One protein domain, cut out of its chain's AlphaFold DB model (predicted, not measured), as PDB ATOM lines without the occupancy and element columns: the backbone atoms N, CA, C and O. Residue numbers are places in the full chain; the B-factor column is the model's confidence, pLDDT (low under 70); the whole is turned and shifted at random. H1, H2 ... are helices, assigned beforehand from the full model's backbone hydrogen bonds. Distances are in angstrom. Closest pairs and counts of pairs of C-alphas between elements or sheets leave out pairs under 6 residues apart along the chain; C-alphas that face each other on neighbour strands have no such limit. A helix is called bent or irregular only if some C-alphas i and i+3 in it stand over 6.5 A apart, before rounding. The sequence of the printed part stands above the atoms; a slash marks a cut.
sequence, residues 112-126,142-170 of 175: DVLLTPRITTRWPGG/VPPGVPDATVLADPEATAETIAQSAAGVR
ATOM      1  N   ASP A 112      84.140 100.834 104.705       88.44
ATOM      2  CA  ASP A 112      84.210 100.387 106.095       88.44
ATOM      3  C   ASP A 112      85.180  99.206 106.286       88.44
ATOM      4  O   ASP A 112      85.491  98.849 107.423       88.44
ATOM      5  N   VAL A 113      85.712  98.620 105.204       89.44
ATOM      6  CA  VAL A 113      86.695  97.537 105.306       89.44
ATOM      7  C   VAL A 113      88.053  98.088 105.718       89.44
ATOM      8  O   VAL A 113      88.657  98.942 105.067       89.44
ATOM      9  N   LEU A 114      88.557  97.555 106.828       85.19
ATOM     10  CA  LEU A 114      89.808  97.991 107.426       85.19
ATOM     11  C   LEU A 114      91.013  97.489 106.636       85.19
ATOM     12  O   LEU A 114      91.183  96.290 106.412       85.19
ATOM     13  N   LEU A 115      91.944  98.396 106.331       83.38
ATOM     14  CA  LEU A 115      93.270  98.030 105.836       83.38
ATOM     15  C   LEU A 115      94.167  97.564 106.994       83.38
ATOM     16  O   LEU A 115      95.206  98.165 107.275       83.38
ATOM     17  N   THR A 116      93.784  96.473 107.664       81.56
ATOM     18  CA  THR A 116      94.496  95.881 108.814       81.56
ATOM     19  C   THR A 116      96.005  95.715 108.591       81.56
ATOM     20  O   THR A 116      96.765  96.007 109.520       81.56
ATOM     21  N   PRO A 117      96.504  95.345 107.392       81.69
ATOM     22  CA  PRO A 117      97.944  95.309 107.143       81.69
ATOM     23  C   PRO A 117      98.642  96.661 107.355       81.69
ATOM     24  O   PRO A 117      99.736  96.689 107.905       81.69
ATOM     25  N   ARG A 118      98.003  97.791 107.013       76.62
ATOM     26  CA  ARG A 118      98.549  99.141 107.270       76.62
ATOM     27  C   ARG A 118      98.545  99.522 108.751       76.62
ATOM     28  O   ARG A 118      99.296 100.406 109.153       76.62
ATOM     29  N   ILE A 119      97.695  98.879 109.548       75.56
ATOM     30  CA  ILE A 119      97.610  99.092 110.998       75.56
ATOM     31  C   ILE A 119      98.683  98.265 111.716       75.56
ATOM     32  O   ILE A 119      99.363  98.765 112.611       75.56
ATOM     33  N   THR A 120      98.831  97.003 111.318       80.12
ATOM     34  CA  THR A 120      99.607  95.988 112.048       80.12
ATOM     35  C   THR A 120     101.047  95.863 111.568       80.12
ATOM     36  O   THR A 120     101.944  95.610 112.373       80.12
ATOM     37  N   THR A 121     101.298  96.058 110.273       77.44
ATOM     38  CA  THR A 121     102.628  95.875 109.687       77.44
ATOM     39  C   THR A 121     103.392  97.189 109.750       77.44
ATOM     40  O   THR A 121     103.041  98.163 109.080       77.44
ATOM     41  N   ARG A 122     104.463  97.233 110.550       71.12
ATOM     42  CA  ARG A 122     105.411  98.352 110.484       71.12
ATOM     43  C   ARG A 122     106.161  98.309 109.160       71.12
ATOM     44  O   ARG A 122     106.610  97.251 108.730       71.12
ATOM     45  N   TRP A 123     106.343  99.482 108.558       69.50
ATOM     46  CA  TRP A 123     107.287  99.638 107.458       69.50
ATOM     47  C   TRP A 123     108.692  99.217 107.934       69.50
ATOM     48  O   TRP A 123     109.100  99.644 109.018       69.50
ATOM     49  N   PRO A 124     109.422  98.373 107.183       72.44
ATOM     50  CA  PRO A 124     110.716  97.847 107.621       72.44
ATOM     51  C   PRO A 124     111.853  98.885 107.594       72.44
ATOM     52  O   PRO A 124     112.930  98.605 108.114       72.44
ATOM     53  N   GLY A 125     111.636 100.066 107.004       73.25
ATOM     54  CA  GLY A 125     112.599 101.173 106.968       73.25
ATOM     55  C   GLY A 125     112.179 102.384 107.808       73.25
ATOM     56  O   GLY A 125     111.092 102.412 108.386       73.25
ATOM     57  N   GLY A 126     113.030 103.414 107.846       62.84
ATOM     58  CA  GLY A 126     112.617 104.755 108.282       62.84
ATOM     59  C   GLY A 126     111.522 105.305 107.360       62.84
ATOM     60  O   GLY A 126     111.494 104.956 106.177       62.84
ATOM     61  N   VAL A 142      96.906 110.053 110.134       66.19
ATOM     62  CA  VAL A 142      96.429 108.711 109.824       66.19
ATOM     63  C   VAL A 142      96.462 108.553 108.299       66.19
ATOM     64  O   VAL A 142      95.931 109.420 107.598       66.19
ATOM     65  N   PRO A 143      97.131 107.520 107.756       69.25
ATOM     66  CA  PRO A 143      97.136 107.281 106.319       69.25
ATOM     67  C   PRO A 143      95.711 107.051 105.794       69.25
ATOM     68  O   PRO A 143      94.908 106.436 106.494       69.25
ATOM     69  N   PRO A 144      95.395 107.459 104.552       69.88
ATOM     70  CA  PRO A 144      94.113 107.137 103.934       69.88
ATOM     71  C   PRO A 144      93.809 105.631 103.988       69.88
ATOM     72  O   PRO A 144      94.698 104.800 103.759       69.88
ATOM     73  N   GLY A 145      92.559 105.283 104.290       72.69
ATOM     74  CA  GLY A 145      92.100 103.900 104.454       72.69
ATOM     75  C   GLY A 145      92.462 103.261 105.801       72.69
ATOM     76  O   GLY A 145      92.208 102.076 106.001       72.69
ATOM     77  N   VAL A 146      93.057 104.018 106.727       81.81
ATOM     78  CA  VAL A 146      93.221 103.615 108.126       81.81
ATOM     79  C   VAL A 146      92.296 104.495 108.974       81.81
ATOM     80  O   VAL A 146      92.448 105.713 108.939       81.81
ATOM     81  N   PRO A 147      91.322 103.925 109.700       83.25
ATOM     82  CA  PRO A 147      90.498 104.693 110.633       83.25
ATOM     83  C   PRO A 147      91.287 105.278 111.804       83.25
ATOM     84  O   PRO A 147      92.367 104.795 112.161       83.25
ATOM     85  N   ASP A 148      90.711 106.289 112.455       82.94
ATOM     86  CA  ASP A 148      91.245 106.806 113.716       82.94
ATOM     87  C   ASP A 148      91.142 105.727 114.811       82.94
ATOM     88  O   ASP A 148      90.101 105.091 114.986       82.94
ATOM     89  N   ALA A 149      92.220 105.519 115.573       82.19
ATOM     90  CA  ALA A 149      92.266 104.502 116.624       82.19
ATOM     91  C   ALA A 149      91.225 104.730 117.733       82.19
ATOM     92  O   ALA A 149      90.787 103.770 118.356       82.19
ATOM     93  N   THR A 150      90.828 105.983 117.980       84.94
ATOM     94  CA  THR A 150      89.773 106.312 118.950       84.94
ATOM     95  C   THR A 150      88.394 105.904 118.446       84.94
ATOM     96  O   THR A 150      87.613 105.384 119.232       84.94
ATOM     97  N   VAL A 151      88.131 106.051 117.142       85.06
ATOM     98  CA  VAL A 151      86.894 105.577 116.503       85.06
ATOM     99  C   VAL A 151      86.842 104.049 116.508       85.06
ATOM    100  O   VAL A 151      85.800 103.482 116.787       85.06
ATOM    101  N   LEU A 152      87.968 103.367 116.272       83.75
ATOM    102  CA  LEU A 152      88.025 101.899 116.346       83.75
ATOM    103  C   LEU A 152      87.870 101.336 117.764       83.75
ATOM    104  O   LEU A 152      87.468 100.186 117.916       83.75
ATOM    105  N   ALA A 153      88.248 102.101 118.789       85.62
ATOM    106  CA  ALA A 153      88.126 101.687 120.185       85.62
ATOM    107  C   ALA A 153      86.730 101.954 120.772       85.62
ATOM    108  O   ALA A 153      86.443 101.481 121.872       85.62
ATOM    109  N   ASP A 154      85.893 102.723 120.073       88.12
ATOM    110  CA  ASP A 154      84.541 103.062 120.503       88.12
ATOM    111  C   ASP A 154      83.567 101.919 120.154       88.12
ATOM    112  O   ASP A 154      83.376 101.623 118.971       88.12
ATOM    113  N   PRO A 155      82.941 101.255 121.147       86.81
ATOM    114  CA  PRO A 155      81.987 100.179 120.892       86.81
ATOM    115  C   PRO A 155      80.699 100.649 120.195       86.81
ATOM    116  O   PRO A 155      79.996  99.817 119.630       86.81
ATOM    117  N   GLU A 156      80.393 101.949 120.214       89.38
ATOM    118  CA  GLU A 156      79.224 102.540 119.544       89.38
ATOM    119  C   GLU A 156      79.537 102.971 118.093       89.38
ATOM    120  O   GLU A 156      78.673 103.507 117.394       89.38
ATOM    121  N   ALA A 157      80.771 102.768 117.611       85.88
ATOM    122  CA  ALA A 157      81.170 103.198 116.277       85.88
ATOM    123  C   ALA A 157      80.409 102.449 115.173       85.88
ATOM    124  O   ALA A 157      80.459 101.226 115.050       85.88
ATOM    125  N   THR A 158      79.753 103.214 114.300       89.69
ATOM    126  CA  THR A 158      79.050 102.676 113.128       89.69
ATOM    127  C   THR A 158      79.992 102.486 111.937       89.69
ATOM    128  O   THR A 158      81.038 103.136 111.844       89.69
ATOM    129  N   ALA A 159      79.593 101.655 110.965       85.94
ATOM    130  CA  ALA A 159      80.319 101.488 109.701       85.94
ATOM    131  C   ALA A 159      80.536 102.827 108.970       85.94
ATOM    132  O   ALA A 159      81.602 103.071 108.404       85.94
ATOM    133  N   GLU A 160      79.559 103.735 109.044       87.44
ATOM    134  CA  GLU A 160      79.679 105.083 108.494       87.44
ATOM    135  C   GLU A 160      80.748 105.902 109.227       87.44
ATOM    136  O   GLU A 160      81.613 106.498 108.584       87.44
ATOM    137  N   THR A 161      80.735 105.910 110.562       87.38
ATOM    138  CA  THR A 161      81.725 106.641 111.369       87.38
ATOM    139  C   THR A 161      83.144 106.120 111.120       87.38
ATOM    140  O   THR A 161      84.085 106.907 110.969       87.38
ATOM    141  N   ILE A 162      83.301 104.798 110.995       87.12
ATOM    142  CA  ILE A 162      84.567 104.154 110.629       87.12
ATOM    143  C   ILE A 162      85.015 104.626 109.239       87.12
ATOM    144  O   ILE A 162      86.130 105.140 109.106       87.12
ATOM    145  N   ALA A 163      84.141 104.530 108.231       85.56
ATOM    146  CA  ALA A 163      84.434 104.933 106.855       85.56
ATOM    147  C   ALA A 163      84.808 106.422 106.739       85.56
ATOM    148  O   ALA A 163      85.757 106.779 106.036       85.56
ATOM    149  N   GLN A 164      84.113 107.302 107.466       84.25
ATOM    150  CA  GLN A 164      84.424 108.732 107.516       84.25
ATOM    151  C   GLN A 164      85.811 108.991 108.120       84.25
ATOM    152  O   GLN A 164      86.590 109.770 107.564       84.25
ATOM    153  N   SER A 165      86.161 108.308 109.213       82.19
ATOM    154  CA  SER A 165      87.482 108.462 109.839       82.19
ATOM    155  C   SER A 165      88.628 107.952 108.950       82.19
ATOM    156  O   SER A 165      89.733 108.492 108.996       82.19
ATOM    157  N   ALA A 166      88.358 106.969 108.082       78.19
ATOM    158  CA  ALA A 166      89.320 106.416 107.130       78.19
ATOM    159  C   ALA A 166      89.571 107.312 105.900       78.19
ATOM    160  O   ALA A 166      90.552 107.108 105.179       78.19
ATOM    161  N   ALA A 167      88.722 108.316 105.648       69.50
ATOM    162  CA  ALA A 167      88.810 109.192 104.476       69.50
ATOM    163  C   ALA A 167      89.990 110.190 104.513       69.50
ATOM    164  O   ALA A 167      90.186 110.950 103.564       69.50
ATOM    165  N   GLY A 168      90.793 110.203 105.586       56.97
ATOM    166  CA  GLY A 168      91.996 111.038 105.696       56.97
ATOM    167  C   GLY A 168      91.727 112.523 105.980       56.97
ATOM    168  O   GLY A 168      92.638 113.345 105.874       56.97
ATOM    169  N   VAL A 169      90.496 112.888 106.352       51.06
ATOM    170  CA  VAL A 169      90.129 114.265 106.713       51.06
ATOM    171  C   VAL A 169      90.247 114.455 108.225       51.06
ATOM    172  O   VAL A 169      89.917 113.572 109.011       51.06
ATOM    173  N   ARG A 170      90.737 115.629 108.649       50.12
ATOM    174  CA  ARG A 170      90.789 116.024 110.063       50.12
ATOM    175  C   ARG A 170      89.389 115.927 110.674       50.12
ATOM    176  O   ARG A 170      88.561 116.799 110.422       50.12
TER     177      ARG A 170
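What this domain is: This is residues 112 to 126 and 142 to 170 of the 175 residues of the protein "NADH-quinone oxidoreductase subunit C" of Arachnia propionica (UniProt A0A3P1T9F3). Two short helices, H2 and H3, pack on each other at one end of an elongated model, while the five-residue helix H1 lies away from both and a bare arm, residues 120 to 126, sticks out at the other end and makes much of the length. Residue 120 of this arm still belongs to H1; the rest is a stretch with no named element. The printed part has 44 residues with three named helices, H1, H2 and H3 in that order along the chain, and no named strand. The class is all helix, although the helices hold 18 of the 44 printed residues, under half. The whole is only just compact, close to loose, with a radius of gyration of the C-alphas of 11.0 A, and the C-alphas span 35 by 20 by 16 A.

How they stand to each other: From the first printed residue, Asp 112, the backbone comes to H1, residues 116 to 120, which touches no helix. Past the cut comes H2, residues 149 to 153, and H1 and H2 are apart. A tight link of 5 residues joins H2 to H3, residues 159 to 166. H2 and H3 touch, with 4 pairs of C-alphas within 8 A. Their closest C-alphas are those of Val 151 and Ile 162, 6.5 A apart, and their centres are 10.3 A apart. H1 and H3 are apart. In H1, H2 and H3 every pair of O of residue i and N of residue i+4 is within hydrogen-bond range. No helix is bent or irregular.

Where its parts are: H1, Thr 116 to Thr 120, begins with C-alpha 116 at (94.496, 95.881, 108.814) and is 6.0 A long from first to last C-alpha. H2, Ala 149 to Ala 153, is 6.1 A long and begins with C-alpha 149 at (92.266, 104.502, 116.624). H3, Ala 159 to Ala 166, is the longest helix by residues, with 8; it measures 10.6 A and ends with C-alpha 166 at (89.320, 106.416, 107.130).

The domain as a whole: The two C-alphas farthest apart are those of Gly 125 and Glu 156, 35.7 A. The first and last printed C-alphas, of Asp 112 and Arg 170, are 17.4 A apart. Residues 127 to 141 are cut out and not printed, and C-alphas 126 and 142 across this cut are 16.7 A apart. The link from H1 to H2 runs across the cut, with 15 of its 28 residues not printed. The mean pLDDT of the printed part is 78.7, and 9 residues are under 70: residue 123, residue 126, residues 142 to 144 and residues 167 to 170.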